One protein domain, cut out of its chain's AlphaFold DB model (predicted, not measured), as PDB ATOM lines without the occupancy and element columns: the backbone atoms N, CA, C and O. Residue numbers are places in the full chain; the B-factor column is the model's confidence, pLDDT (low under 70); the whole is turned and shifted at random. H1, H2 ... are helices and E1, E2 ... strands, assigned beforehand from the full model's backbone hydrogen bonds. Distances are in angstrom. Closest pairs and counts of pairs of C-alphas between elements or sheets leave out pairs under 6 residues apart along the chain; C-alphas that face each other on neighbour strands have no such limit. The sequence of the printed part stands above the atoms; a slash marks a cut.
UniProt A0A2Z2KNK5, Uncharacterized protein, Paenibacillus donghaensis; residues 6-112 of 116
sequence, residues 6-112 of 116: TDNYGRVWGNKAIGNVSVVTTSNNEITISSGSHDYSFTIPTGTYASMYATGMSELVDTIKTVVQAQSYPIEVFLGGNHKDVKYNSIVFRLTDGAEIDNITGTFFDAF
ATOM      1  N   THR A   6     126.781 173.101 253.693       89.25
ATOM      2  CA  THR A   6     127.521 174.355 253.801       89.25
ATOM      3  C   THR A   6     127.036 175.313 252.721       89.25
ATOM      4  O   THR A   6     127.010 174.955 251.542       89.25
ATOM      5  N   ASP A   7     126.613 176.517 253.111       88.69
ATOM      6  CA  ASP A   7     126.218 177.550 252.148       88.69
ATOM      7  C   ASP A   7     127.410 178.403 251.672       88.69
ATOM      8  O   ASP A   7     128.517 178.327 252.204       88.69
ATOM      9  N   ASN A   8     127.175 179.268 250.678       88.94
ATOM     10  CA  ASN A   8     128.202 180.137 250.080       88.94
ATOM     11  C   ASN A   8     128.830 181.156 251.054       88.94
ATOM     12  O   ASN A   8     129.719 181.907 250.660       88.94
ATOM     13  N   TYR A   9     128.350 181.238 252.294       89.06
ATOM     14  CA  TYR A   9     128.889 182.099 253.342       89.06
ATOM     15  C   TYR A   9     129.668 181.310 254.402       89.06
ATOM     16  O   TYR A   9     129.904 181.853 255.484       89.06
ATOM     17  N   GLY A  10     130.009 180.045 254.132       90.75
ATOM     18  CA  GLY A  10     130.745 179.180 255.058       90.75
ATOM     19  C   GLY A  10     129.921 178.755 256.272       90.75
ATOM     20  O   GLY A  10     130.480 178.415 257.313       90.75
ATOM     21  N   ARG A  11     128.586 178.824 256.184       92.88
ATOM     22  CA  ARG A  11     127.706 178.419 257.281       92.88
ATOM     23  C   ARG A  11     127.412 176.937 257.179       92.88
ATOM     24  O   ARG A  11     126.875 176.507 256.161       92.88
ATOM     25  N   VAL A  12     127.683 176.200 258.246       92.69
ATOM     26  CA  VAL A  12     127.325 174.792 258.399       92.69
ATOM     27  C   VAL A  12     125.980 174.684 259.104       92.69
ATOM     28  O   VAL A  12     125.823 175.135 260.241       92.69
ATOM     29  N   TRP A  13     125.003 174.094 258.422       91.31
ATOM     30  CA  TRP A  13     123.630 173.980 258.906       91.31
ATOM     31  C   TRP A  13     123.340 172.593 259.468       91.31
ATOM     32  O   TRP A  13     123.647 171.581 258.835       91.31
ATOM     33  N   GLY A  14     122.662 172.558 260.614       88.75
ATOM     34  CA  GLY A  14     122.120 171.320 261.168       88.75
ATOM     35  C   GLY A  14     120.964 170.793 260.323       88.75
ATOM     36  O   GLY A  14     120.136 171.562 259.818       88.75
ATOM     37  N   ASN A  15     120.865 169.471 260.192       86.25
ATOM     38  CA  ASN A  15     119.723 168.842 259.520       86.25
ATOM     39  C   ASN A  15     118.584 168.460 260.491       86.25
ATOM     40  O   ASN A  15     117.520 168.054 260.027       86.25
ATOM     41  N   LYS A  16     118.777 168.644 261.805       86.69
ATOM     42  CA  LYS A  16     117.793 168.332 262.846       86.69
ATOM     43  C   LYS A  16     117.029 169.566 263.315       86.69
ATOM     44  O   LYS A  16     117.595 170.648 263.486       86.69
ATOM     45  N   ALA A  17     115.732 169.394 263.565       85.19
ATOM     46  CA  ALA A  17     114.886 170.449 264.105       85.19
ATOM     47  C   ALA A  17     115.081 170.639 265.617       85.19
ATOM     48  O   ALA A  17     114.926 169.702 266.402       85.19
ATOM     49  N   ILE A  18     115.322 171.882 266.037       84.81
ATOM     50  CA  ILE A  18     115.238 172.293 267.436       84.81
ATOM     51  C   ILE A  18     113.758 172.419 267.796       84.81
ATOM     52  O   ILE A  18     113.047 173.298 267.295       84.81
ATOM     53  N   GLY A  19     113.291 171.522 268.660       82.69
ATOM     54  CA  GLY A  19     111.938 171.575 269.204       82.69
ATOM     55  C   GLY A  19     111.724 172.760 270.152       82.69
ATOM     56  O   GLY A  19     112.652 173.484 270.507       82.69
ATOM     57  N   ASN A  20     110.486 172.925 270.630       86.50
ATOM     58  CA  ASN A  20     110.137 173.980 271.596       86.50
ATOM     59  C   ASN A  20     110.918 173.875 272.915       86.50
ATOM     60  O   ASN A  20     111.074 174.868 273.620       86.50
ATOM     61  N   VAL A  21     111.381 172.672 273.258       91.31
ATOM     62  CA  VAL A  21     112.186 172.398 274.446       91.31
ATOM     63  C   VAL A  21     113.335 171.480 274.047       91.31
ATOM     64  O   VAL A  21     113.110 170.454 273.410       91.31
ATOM     65  N   SER A  22     114.555 171.850 274.430       92.25
ATOM     66  CA  SER A  22     115.768 171.041 274.268       92.25
ATOM     67  C   SER A  22     116.394 170.770 275.631       92.25
ATOM     68  O   SER A  22     116.518 171.684 276.443       92.25
ATOM     69  N   VAL A  23     116.787 169.524 275.891       94.88
ATOM     70  CA  VAL A  23     117.397 169.121 277.166       94.88
ATOM     71  C   VAL A  23     118.860 168.766 276.937       94.88
ATOM     72  O   VAL A  23     119.180 167.882 276.141       94.88
ATOM     73  N   VAL A  24     119.737 169.448 277.668       96.56
ATOM     74  CA  VAL A  24     121.177 169.196 277.696       96.56
ATOM     75  C   VAL A  24     121.542 168.611 279.052       96.56
ATOM     76  O   VAL A  24     121.206 169.142 280.109       96.56
ATOM     77  N   THR A  25     122.258 167.505 279.010       97.12
ATOM     78  CA  THR A  25     122.731 166.707 280.137       97.12
ATOM     79  C   THR A  25     124.224 166.462 279.966       97.12
ATOM     80  O   THR A  25     124.780 166.695 278.898       97.12
ATOM     81  N   THR A  26     124.890 165.937 280.987       96.62
ATOM     82  CA  THR A  26     126.322 165.614 280.891       96.62
ATOM     83  C   THR A  26     126.646 164.541 279.849       96.62
ATOM     84  O   THR A  26     127.808 164.378 279.508       96.62
ATOM     85  N   SER A  27     125.661 163.780 279.358       96.19
ATOM     86  CA  SER A  27     125.883 162.759 278.329       96.19
ATOM     87  C   SER A  27     125.760 163.281 276.900       96.19
ATOM     88  O   SER A  27     125.996 162.513 275.976       96.19
ATOM     89  N   ASN A  28     125.337 164.532 276.699       95.50
ATOM     90  CA  ASN A  28     125.095 165.091 275.370       95.50
ATOM     91  C   ASN A  28     125.461 166.574 275.278       95.50
ATOM     92  O   ASN A  28     124.729 167.316 274.649       95.50
ATOM     93  N   ASN A  29     126.521 167.045 275.935       97.31
ATOM     94  CA  ASN A  29     126.811 168.477 276.048       97.31
ATOM     95  C   ASN A  29     128.153 168.933 275.473       97.31
ATOM     96  O   ASN A  29     128.515 170.093 275.658       97.31
ATOM     97  N   GLU A  30     128.892 168.070 274.788       97.62
ATOM     98  CA  GLU A  30     130.195 168.417 274.222       97.62
ATOM     99  C   GLU A  30     130.086 168.663 272.719       97.62
ATOM    100  O   GLU A  30     129.446 167.890 272.003       97.62
ATOM    101  N   ILE A  31     130.731 169.732 272.250       96.94
ATOM    102  CA  ILE A  31     130.899 170.049 270.832       96.94
ATOM    103  C   ILE A  31     132.377 170.320 270.566       96.94
ATOM    104  O   ILE A  31     133.013 171.078 271.301       96.94
ATOM    105  N   THR A  32     132.882 169.770 269.467       97.00
ATOM    106  CA  THR A  32     134.175 170.121 268.878       97.00
ATOM    107  C   THR A  32     133.971 170.507 267.420       97.00
ATOM    108  O   THR A  32     133.421 169.725 266.646       97.00
ATOM    109  N   ILE A  33     134.413 171.707 267.046       96.12
ATOM    110  CA  ILE A  33     134.417 172.201 265.663       96.12
ATOM    111  C   ILE A  33     135.863 172.228 265.169       96.12
ATOM    112  O   ILE A  33     136.704 172.864 265.804       96.12
ATOM    113  N   SER A  34     136.136 171.574 264.042       96.44
ATOM    114  CA  SER A  34     137.469 171.497 263.430       96.44
ATOM    115  C   SER A  34     137.551 172.351 262.165       96.44
ATOM    116  O   SER A  34     136.624 172.354 261.354       96.44
ATOM    117  N   SER A  35     138.674 173.051 261.992       95.56
ATOM    118  CA  SER A  35     139.001 173.864 260.813       95.56
ATOM    119  C   SER A  35     140.512 173.857 260.559       95.56
ATOM    120  O   SER A  35     141.297 174.500 261.269       95.56
ATOM    121  N   GLY A  36     140.939 173.132 259.530       93.12
ATOM    122  CA  GLY A  36     142.331 172.871 259.198       93.12
ATOM    123  C   GLY A  36     143.051 172.151 260.337       93.12
ATOM    124  O   GLY A  36     142.807 170.981 260.613       93.12
ATOM    125  N   SER A  37     143.973 172.857 260.995       93.25
ATOM    126  CA  SER A  37     144.733 172.359 262.150       93.25
ATOM    127  C   SER A  37     144.207 172.857 263.501       93.25
ATOM    128  O   SER A  37     144.889 172.679 264.511       93.25
ATOM    129  N   HIS A  38     143.064 173.547 263.526       96.69
ATOM    130  CA  HIS A  38     142.476 174.101 264.743       96.69
ATOM    131  C   HIS A  38     141.240 173.310 265.153       96.69
ATOM    132  O   HIS A  38     140.365 173.063 264.327       96.69
ATOM    133  N   ASP A  39     141.153 173.003 266.447       97.31
ATOM    134  CA  ASP A  39     139.979 172.409 267.073       97.31
ATOM    135  C   ASP A  39     139.456 173.337 268.173       97.31
ATOM    136  O   ASP A  39     140.189 173.734 269.084       97.31
ATOM    137  N   TYR A  40     138.167 173.657 268.111       97.50
ATOM    138  CA  TYR A  40     137.466 174.480 269.090       97.50
ATOM    139  C   TYR A  40     136.488 173.601 269.863       97.50
ATOM    140  O   TYR A  40     135.437 173.228 269.341       97.50
ATOM    141  N   SER A  41     136.837 173.253 271.102       97.69
ATOM    142  CA  SER A  41     136.023 172.371 271.945       97.69
ATOM    143  C   SER A  41     135.381 173.140 273.088       97.69
ATOM    144  O   SER A  41     136.056 173.882 273.798       97.69
ATOM    145  N   PHE A  42     134.082 172.955 273.294       97.75
ATOM    146  CA  PHE A  42     133.359 173.591 274.389       97.75
ATOM    147  C   PHE A  42     132.205 172.723 274.887       97.75
ATOM    148  O   PHE A  42     131.689 171.846 274.193       97.75
ATOM    149  N   THR A  43     131.792 173.002 276.120       97.75
ATOM    150  CA  THR A  43     130.708 172.296 276.796       97.75
ATOM    151  C   THR A  43     129.509 173.220 276.951       97.75
ATOM    152  O   THR A  43     129.630 174.333 277.466       97.75
ATOM    153  N   ILE A  44     128.335 172.752 276.539       97.31
ATOM    154  CA  ILE A  44     127.067 173.431 276.790       97.31
ATOM    155  C   ILE A  44     126.670 173.169 278.253       97.31
ATOM    156  O   ILE A  44     126.718 172.021 278.707       97.31
ATOM    157  N   PRO A  45     126.285 174.192 279.032       97.94
ATOM    158  CA  PRO A  45     125.764 173.972 280.372       97.94
ATOM    159  C   PRO A  45     124.592 172.984 280.354       97.94
ATOM    160  O   PRO A  45     123.778 172.962 279.435       97.94
ATOM    161  N   THR A  46     124.501 172.132 281.370       97.81
ATOM    162  CA  THR A  46     123.342 171.248 281.500       97.81
ATOM    163  C   THR A  46     122.114 172.071 281.851       97.81
ATOM    164  O   THR A  46     122.179 172.937 282.726       97.81
ATOM    165  N   GLY A  47     120.984 171.779 281.224       97.44
ATOM    166  CA  GLY A  47     119.781 172.567 281.412       97.44
ATOM    167  C   GLY A  47     118.658 172.163 280.476       97.44
ATOM    168  O   GLY A  47     118.795 171.295 279.616       97.44
ATOM    169  N   THR A  48     117.516 172.809 280.675       96.62
ATOM    170  CA  THR A  48     116.379 172.745 279.761       96.62
ATOM    171  C   THR A  48     116.234 174.112 279.118       96.62
ATOM    172  O   THR A  48     116.155 175.109 279.828       96.62
ATOM    173  N   TYR A  49     116.214 174.138 277.791       95.69
ATOM    174  CA  TYR A  49     116.242 175.351 276.988       95.69
ATOM    175  C   TYR A  49     114.972 175.463 276.162       95.69
ATOM    176  O   TYR A  49     114.640 174.553 275.394       95.69
ATOM    177  N   ALA A  50     114.277 176.585 276.292       93.56
ATOM    178  CA  ALA A  50     113.110 176.892 275.491       93.56
ATOM    179  C   ALA A  50     113.507 177.454 274.118       93.56
ATOM    180  O   ALA A  50     114.479 178.197 273.960       93.56
ATOM    181  N   SER A  51     112.718 177.116 273.104       89.69
ATOM    182  CA  SER A  51     112.753 177.755 271.791       89.69
ATOM    183  C   SER A  51     111.342 178.157 271.384       89.69
ATOM    184  O   SER A  51     110.375 177.436 271.628       89.69
ATOM    185  N   MET A  52     111.216 179.320 270.754       84.00
ATOM    186  CA  MET A  52     109.946 179.855 270.280       84.00
ATOM    187  C   MET A  52     110.003 180.020 268.769       84.00
ATOM    188  O   MET A  52     110.615 180.951 268.246       84.00
ATOM    189  N   TYR A  53     109.322 179.118 268.060       75.56
ATOM    190  CA  TYR A  53     109.275 179.140 266.599       75.56
ATOM    191  C   TYR A  53     108.694 180.455 266.057       75.56
ATOM    192  O   TYR A  53     109.235 181.033 265.121       75.56
ATOM    193  N   ALA A  54     107.636 180.967 266.694       74.69
ATOM    194  CA  ALA A  54     106.936 182.176 266.256       74.69
ATOM    195  C   ALA A  54     107.810 183.442 266.269       74.69
ATOM    196  O   ALA A  54     107.592 184.335 265.453       74.69
ATOM    197  N   THR A  55     108.780 183.530 267.181       78.31
ATOM    198  CA  THR A  55     109.657 184.700 267.334       78.31
ATOM    199  C   THR A  55     111.075 184.456 266.825       78.31
ATOM    200  O   THR A  55     111.883 185.380 266.842       78.31
ATOM    201  N   GLY A  56     111.395 183.239 266.367       81.31
ATOM    202  CA  GLY A  56     112.745 182.884 265.925       81.31
ATOM    203  C   GLY A  56     113.781 182.967 267.048       81.31
ATOM    204  O   GLY A  56     114.917 183.366 266.805       81.31
ATOM    205  N   MET A  57     113.391 182.626 268.279       86.94
ATOM    206  CA  MET A  57     114.265 182.678 269.456       86.94
ATOM    207  C   MET A  57     114.577 181.275 269.976       86.94
ATOM    208  O   MET A  57     113.715 180.394 269.956       86.94
ATOM    209  N   SER A  58     115.798 181.070 270.474       93.56
ATOM    210  CA  SER A  58     116.226 179.812 271.092       93.56
ATOM    211  C   SER A  58     117.239 180.079 272.202       93.56
ATOM    212  O   SER A  58     118.362 180.505 271.933       93.56
ATOM    213  N   GLU A  59     116.855 179.781 273.446       95.62
ATOM    214  CA  GLU A  59     117.729 179.915 274.620       95.62
ATOM    215  C   GLU A  59     118.971 179.029 274.503       95.62
ATOM    216  O   GLU A  59     120.047 179.390 274.979       95.62
ATOM    217  N   LEU A  60     118.836 177.878 273.839       95.25
ATOM    218  CA  LEU A  60     119.943 176.975 273.555       95.25
ATOM    219  C   LEU A  60     120.971 177.658 272.649       95.25
ATOM    220  O   LEU A  60     122.146 177.720 272.997       95.25
ATOM    221  N   VAL A  61     120.529 178.214 271.516       95.12
ATOM    222  CA  VAL A  61     121.412 178.932 270.585       95.12
ATOM    223  C   VAL A  61     122.098 180.103 271.287       95.12
ATOM    224  O   VAL A  61     123.309 180.265 271.153       95.12
ATOM    225  N   ASP A  62     121.362 180.895 272.066       96.25
ATOM    226  CA  ASP A  62     121.926 182.046 272.782       96.25
ATOM    227  C   ASP A  62     122.907 181.636 273.890       96.25
ATOM    228  O   ASP A  62     123.925 182.303 274.114       96.25
ATOM    229  N   THR A  63     122.669 180.493 274.532       97.44
ATOM    230  CA  THR A  63     123.612 179.909 275.489       97.44
ATOM    231  C   THR A  63     124.894 179.470 274.792       97.44
ATOM    232  O   THR A  63     125.981 179.817 275.251       97.44
ATOM    233  N   ILE A  64     124.795 178.765 273.660       97.00
ATOM    234  CA  ILE A  64     125.971 178.343 272.885       97.00
ATOM    235  C   ILE A  64     126.771 179.575 272.439       97.00
ATOM    236  O   ILE A  64     127.983 179.599 272.645       97.00
ATOM    237  N   LYS A  65     126.110 180.627 271.920       97.19
ATOM    238  CA  LYS A  65     126.766 181.908 271.582       97.19
ATOM    239  C   LYS A  65     127.558 182.463 272.765       97.19
ATOM    240  O   LYS A  65     128.714 182.840 272.607       97.19
ATOM    241  N   THR A  66     126.948 182.491 273.947       97.56
ATOM    242  CA  THR A  66     127.588 183.007 275.164       97.56
ATOM    243  C   THR A  66     128.827 182.190 275.539       97.56
ATOM    244  O   THR A  66     129.863 182.762 275.874       97.56
ATOM    245  N   VAL A  67     128.750 180.858 275.446       97.62
ATOM    246  CA  VAL A  67     129.871 179.954 275.752       97.62
ATOM    247  C   VAL A  67     131.037 180.175 274.791       97.62
ATOM    248  O   VAL A  67     132.167 180.355 275.246       97.62
ATOM    249  N   VAL A  68     130.786 180.207 273.478       96.75
ATOM    250  CA  VAL A  68     131.863 180.400 272.490       96.75
ATOM    251  C   VAL A  68     132.492 181.793 272.600       96.75
ATOM    252  O   VAL A  68     133.713 181.922 272.508       96.75
ATOM    253  N   GLN A  69     131.689 182.823 272.893       95.50
ATOM    254  CA  GLN A  69     132.175 184.185 273.133       95.50
ATOM    255  C   GLN A  69     133.045 184.275 274.390       95.50
ATOM    256  O   GLN A  69     134.093 184.915 274.357       95.50
ATOM    257  N   ALA A  70     132.659 183.609 275.481       96.50
ATOM    258  CA  ALA A  70     133.449 183.578 276.714       96.50
ATOM    259  C   ALA A  70     134.826 182.918 276.513       96.50
ATOM    260  O   ALA A  70     135.792 183.307 277.166       96.50
ATOM    261  N   GLN A  71     134.928 181.966 275.580       96.25
ATOM    262  CA  GLN A  71     136.188 181.325 275.186       96.25
ATOM    263  C   GLN A  71     136.973 182.116 274.127       96.25
ATOM    264  O   GLN A  71     138.067 181.711 273.742       96.25
ATOM    265  N   SER A  72     136.439 183.248 273.652       95.31
ATOM    266  CA  SER A  72     137.009 184.030 272.543       95.31
ATOM    267  C   SER A  72     137.222 183.209 271.264       95.31
ATOM    268  O   SER A  72     138.149 183.474 270.498       95.31
ATOM    269  N   TYR A  73     136.380 182.199 271.025       96.88
ATOM    270  CA  TYR A  73     136.457 181.407 269.802       96.88
ATOM    271  C   TYR A  73     135.934 182.202 268.605       96.88
ATOM    272  O   TYR A  73     134.960 182.946 268.747       96.88
ATOM    273  N   PRO A  74     136.523 182.022 267.408       96.75
ATOM    274  CA  PRO A  74     136.069 182.681 266.192       96.75
ATOM    275  C   PRO A  74     134.797 182.015 265.645       96.75
ATOM    276  O   PRO A  74     134.680 181.820 264.449       96.75
ATOM    277  N   ILE A  75     133.851 181.624 266.502       97.56
ATOM    278  CA  ILE A  75     132.635 180.898 266.127       97.56
ATOM    279  C   ILE A  75     131.431 181.820 266.284       97.56
ATOM    280  O   ILE A  75     131.167 182.359 267.359       97.56
ATOM    281  N   GLU A  76     130.644 181.930 265.223       96.81
ATOM    282  CA  GLU A  76     129.289 182.454 265.268       96.81
ATOM    283  C   GLU A  76     128.273 181.321 265.247       96.81
ATOM    284  O   GLU A  76     128.433 180.316 264.550       96.81
ATOM    285  N   VAL A  77     127.192 181.524 265.996       95.56
ATOM    286  CA  VAL A  77     126.093 180.569 266.113       95.56
ATOM    287  C   VAL A  77     124.797 181.292 265.801       95.56
ATOM    288  O   VAL A  77     124.552 182.381 266.320       95.56
ATOM    289  N   PHE A  78     123.943 180.696 264.979       93.06
ATOM    290  CA  PHE A  78     122.662 181.276 264.588       93.06
ATOM    291  C   PHE A  78     121.528 180.273 264.745       93.06
ATOM    292  O   PHE A  78     121.739 179.062 264.760       93.06
ATOM    293  N   LEU A  79     120.308 180.807 264.818       91.38
ATOM    294  CA  LEU A  79     119.100 180.034 264.585       91.38
ATOM    295  C   LEU A  79     118.744 180.154 263.099       91.38
ATOM    296  O   LEU A  79     118.357 181.225 262.631       91.38
ATOM    297  N   GLY A  80     118.911 179.068 262.355       87.12
ATOM    298  CA  GLY A  80     118.465 178.946 260.972       87.12
ATOM    299  C   GLY A  80     116.984 178.579 260.914       87.12
ATOM    300  O   GLY A  80     116.531 177.789 261.729       87.12
ATOM    301  N   GLY A  81     116.226 179.142 259.965       78.12
ATOM    302  CA  GLY A  81     114.772 178.916 259.849       78.12
ATOM    303  C   GLY A  81     114.309 178.132 258.613       78.12
ATOM    304  O   GLY A  81     113.119 177.856 258.483       78.12
ATOM    305  N   ASN A  82     115.219 177.807 257.691       69.56
ATOM    306  CA  ASN A  82     114.941 177.068 256.458       69.56
ATOM    307  C   ASN A  82     116.176 176.261 256.059       69.56
ATOM    308  O   ASN A  82     117.262 176.829 255.971       69.56
ATOM    309  N   HIS A  83     115.995 174.993 255.708       64.81
ATOM    310  CA  HIS A  83     117.015 174.214 255.009       64.81
ATOM    311  C   HIS A  83     116.351 173.418 253.883       64.81
ATOM    312  O   HIS A  83     115.390 172.688 254.121       64.81
ATOM    313  N   LYS A  84     116.847 173.595 252.650       62.41
ATOM    314  CA  LYS A  84     116.373 172.899 251.435       62.41
ATOM    315  C   LYS A  84     114.839 172.873 251.301       62.41
ATOM    316  O   LYS A  84     114.239 171.811 251.186       62.41
ATOM    317  N   ASP A  85     114.215 174.049 251.374       62.66
ATOM    318  CA  ASP A  85     112.761 174.261 251.255       62.66
ATOM    319  C   ASP A  85     111.886 173.659 252.373       62.66
ATOM    320  O   ASP A  85     110.661 173.792 252.341       62.66
ATOM    321  N   VAL A  86     112.491 173.083 253.420       64.56
ATOM    322  CA  VAL A  86     111.787 172.676 254.641       64.56
ATOM    323  C   VAL A  86     111.974 173.741 255.718       64.56
ATOM    324  O   VAL A  86     113.090 174.085 256.113       64.56
ATOM    325  N   LYS A  87     110.847 174.258 256.212       68.19
ATOM    326  CA  LYS A  87     110.786 175.193 257.337       68.19
ATOM    327  C   LYS A  87     111.013 174.449 258.649       68.19
ATOM    328  O   LYS A  87     110.087 173.830 259.168       68.19
ATOM    329  N   TYR A  88     112.211 174.550 259.210       76.44
ATOM    330  CA  TYR A  88     112.484 174.128 260.582       76.44
ATOM    331  C   TYR A  88     113.595 174.972 261.202       76.44
ATOM    332  O   TYR A  88     114.438 175.536 260.504       76.44
ATOM    333  N   ASN A  89     113.569 175.055 262.530       84.06
ATOM    334  CA  ASN A  89     114.602 175.724 263.302       84.06
ATOM    335  C   ASN A  89     115.811 174.802 263.439       84.06
ATOM    336  O   ASN A  89     115.667 173.706 263.967       84.06
ATOM    337  N   SER A  90     116.984 175.234 262.996       88.50
ATOM    338  CA  SER A  90     118.252 174.507 263.137       88.50
ATOM    339  C   SER A  90     119.303 175.402 263.772       88.50
ATOM    340  O   SER A  90     119.224 176.628 263.680       88.50
ATOM    341  N   ILE A  91     120.295 174.804 264.429       92.00
ATOM    342  CA  ILE A  91     121.514 175.544 264.764       92.00
ATOM    343  C   ILE A  91     122.287 175.774 263.447       92.00
ATOM    344  O   ILE A  91     122.156 175.035 262.465       92.00
ATOM    345  N   VAL A  92     123.068 176.838 263.389       93.50
ATOM    346  CA  VAL A  92     123.967 177.105 262.268       93.50
ATOM    347  C   VAL A  92     125.273 177.616 262.844       93.50
ATOM    348  O   VAL A  92     125.243 178.520 263.678       93.50
ATOM    349  N   PHE A  93     126.395 177.063 262.393       95.50
ATOM    350  CA  PHE A  93     127.732 177.491 262.795       95.50
ATOM    351  C   PHE A  93     128.467 178.149 261.635       95.50
ATOM    352  O   PHE A  93     128.270 177.781 260.479       95.50
ATOM    353  N   ARG A  94     129.333 179.110 261.941       96.19
ATOM    354  CA  ARG A  94     130.270 179.717 260.988       96.19
ATOM    355  C   ARG A  94     131.519 180.183 261.726       96.19
ATOM    356  O   ARG A  94     131.405 180.583 262.882       96.19
ATOM    357  N   LEU A  95     132.668 180.202 261.052       96.88
ATOM    358  CA  LEU A  95     133.857 180.877 261.568       96.88
ATOM    359  C   LEU A  95     133.926 182.352 261.133       96.88
ATOM    360  O   LEU A  95     133.673 182.689 259.975       96.88
ATOM    361  N   THR A  96     134.237 183.252 262.068       94.69
ATOM    362  CA  THR A  96     134.250 184.712 261.844       94.69
ATOM    363  C   THR A  96     135.430 185.192 261.011       94.69
ATOM    364  O   THR A  96     135.358 186.260 260.405       94.69
ATOM    365  N   ASP A  97     136.506 184.413 260.972       90.81
ATOM    366  CA  ASP A  97     137.710 184.670 260.181       90.81
ATOM    367  C   ASP A  97     137.575 184.229 258.713       90.81
ATOM    368  O   ASP A  97     138.462 184.500 257.903       90.81
ATOM    369  N   GLY A  98     136.449 183.603 258.355       88.94
ATOM    370  CA  GLY A  98     136.167 183.111 257.011       88.94
ATOM    371  C   GLY A  98     136.782 181.747 256.699       88.94
ATOM    372  O   GLY A  98     136.702 181.322 255.547       88.94
ATOM    373  N   ALA A  99     137.380 181.067 257.682       93.19
ATOM    374  CA  ALA A  99     137.825 179.691 257.517       93.19
ATOM    375  C   ALA A  99     136.636 178.723 257.362       93.19
ATOM    376  O   ALA A  99     135.510 178.996 257.790       93.19
ATOM    377  N   GLU A 100     136.891 177.581 256.724       93.44
ATOM    378  CA  GLU A 100     135.887 176.540 256.508       93.44
ATOM    379  C   GLU A 100     135.826 175.592 257.710       93.44
ATOM    380  O   GLU A 100     136.845 175.207 258.277       93.44
ATOM    381  N   ILE A 101     134.611 175.204 258.101       94.56
ATOM    382  CA  ILE A 101     134.413 174.150 259.096       94.56
ATOM    383  C   ILE A 101     134.510 172.805 258.375       94.56
ATOM    384  O   ILE A 101     133.635 172.461 257.580       94.56
ATOM    385  N   ASP A 102     135.550 172.040 258.693       92.62
ATOM    386  CA  ASP A 102     135.801 170.723 258.104       92.62
ATOM    387  C   ASP A 102     134.974 169.631 258.780       92.62
ATOM    388  O   ASP A 102     134.544 168.667 258.142       92.62
ATOM    389  N   ASN A 103     134.801 169.750 260.098       92.81
ATOM    390  CA  ASN A 103     134.149 168.731 260.902       92.81
ATOM    391  C   ASN A 103     133.452 169.319 262.133       92.81
ATOM    392  O   ASN A 103     133.904 170.312 262.705       92.81
ATOM    393  N   ILE A 104     132.380 168.666 262.575       92.88
ATOM    394  CA  ILE A 104     131.717 168.937 263.852       92.88
ATOM    395  C   ILE A 104     131.512 167.591 264.535       92.88
ATOM    396  O   ILE A 104     130.970 166.675 263.935       92.88
ATOM    397  N   THR A 105     131.958 167.457 265.778       94.06
ATOM    398  CA  THR A 105     131.854 166.217 266.562       94.06
ATOM    399  C   THR A 105     131.489 166.526 268.013       94.06
ATOM    400  O   THR A 105     131.277 167.684 268.375       94.06
ATOM    401  N   GLY A 106     131.407 165.488 268.845       94.38
ATOM    402  CA  GLY A 106     131.106 165.590 270.270       94.38
ATOM    403  C   GLY A 106     129.780 164.927 270.632       94.38
ATOM    404  O   GLY A 106     129.032 164.465 269.774       94.38
ATOM    405  N   THR A 107     129.485 164.853 271.926       95.50
ATOM    406  CA  THR A 107     128.289 164.160 272.429       95.50
ATOM    407  C   THR A 107     126.985 164.903 272.127       95.50
ATOM    408  O   THR A 107     125.916 164.297 272.141       95.50
ATOM    409  N   PHE A 108     127.047 166.203 271.822       93.25
ATOM    410  CA  PHE A 108     125.887 166.985 271.385       93.25
ATOM    411  C   PHE A 108     125.589 166.811 269.880       93.25
ATOM    412  O   PHE A 108     124.574 167.308 269.399       93.25
ATOM    413  N   PHE A 109     126.424 166.094 269.116       90.69
ATOM    414  CA  PHE A 109     126.271 165.954 267.662       90.69
ATOM    415  C   PHE A 109     124.868 165.485 267.236       90.69
ATOM    416  O   PHE A 109     124.252 166.094 266.363       90.69
ATOM    417  N   ASP A 110     124.300 164.497 267.931       88.12
ATOM    418  CA  ASP A 110     122.966 163.951 267.634       88.12
ATOM    419  C   ASP A 110     121.812 164.924 267.940       88.12
ATOM    420  O   ASP A 110     120.672 164.709 267.519       88.12
ATOM    421  N   ALA A 111     122.066 165.994 268.699       84.25
ATOM    422  CA  ALA A 111     121.111 167.084 268.895       84.25
ATOM    423  C   ALA A 111     121.140 168.092 267.732       84.25
ATOM    424  O   ALA A 111     120.247 168.935 267.623       84.25
ATOM    425  N   PHE A 112     122.142 167.987 266.860       82.44
ATOM    426  CA  PHE A 112     122.369 168.871 265.727       82.44
ATOM    427  C   PHE A 112     122.107 168.196 264.376       82.44
ATOM    428  O   PHE A 112     121.540 168.826 263.472       82.44
TER     429      PHE A 112
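Overview. This is residues 6 to 112 of the 116 residues of an uncharacterized protein of Paenibacillus donghaensis (UniProt A0A2Z2KNK5). Three small antiparallel sheets, E3 - E2 - E7, E1 - E4 and E5 - E6, stand round one middle like the sides of a loose triangle, with no neighbour pair of strands joining one sheet to another. Helix H1 covers one end of this triangle, and short H2 lies at the opposite end. The printed part has 107 residues with two named helices and seven named strands, in the order E1 E2 E3 E4 H1 E5 E6 E7 H2; the class is mixed, helices and strands, with under half of the residues in named elements. It is compact, with a radius of gyration of the C-alphas of 13.1 A and spans of 37 by 33 by 21 A.

Arrangement. Go first to E1, residues 21 to 24, and E4, residues 47 to 52, where N 22 and O 49 are 2.9 A apart. E2, residues 30 to 35, and E3, residues 38 to 43, form a hairpin, with N 33 and O 40 at 2.9 A. H1, residues 59 to 70, only grazes the sheet of E3, E2 and E7, residues 103 to 105. Its closest C-alphas to E4 are Leu 60 and Tyr 49, 5.3 A; to E5, residues 75 to 80, Lys 65 and Val 77, 5.7 A. E5 and E6, residues 90 to 95, form a hairpin, with N 78 and O 92 at 2.8 A. E2 and E7 are antiparallel neighbours, with N 32 and O 105 within hydrogen-bond range at 2.8 A. H2, residues 109 to 112, only just grazes that sheet, with 5 pairs of C-alphas within 10 A, and is apart from H1. In H1 every O i to N i+4 pair is within hydrogen-bond range; H2 is too short for one.

Along the chain. Find C-alpha 21 at (112.186, 172.398, 274.446), where E1 begins. E2 and E3 each run 16.9 A and E4 16.5 A. H1 runs 16.3 A from C-alpha 59 at (117.729, 179.915, 274.620). E5 runs 15.2 A and E6 16.9 A; E7 and H2 are shorter, and H2 ends at C-alpha 112, (122.369, 168.871, 265.727).

Size, cuts and confidence. The C-alphas of Ser 37 and Ala 54 are the two farthest apart, at 39.3 A. The printed part has no cut and no long link. Look at residues 82 to 87 for pLDDT under 70; the mean of the printed part is 90.9.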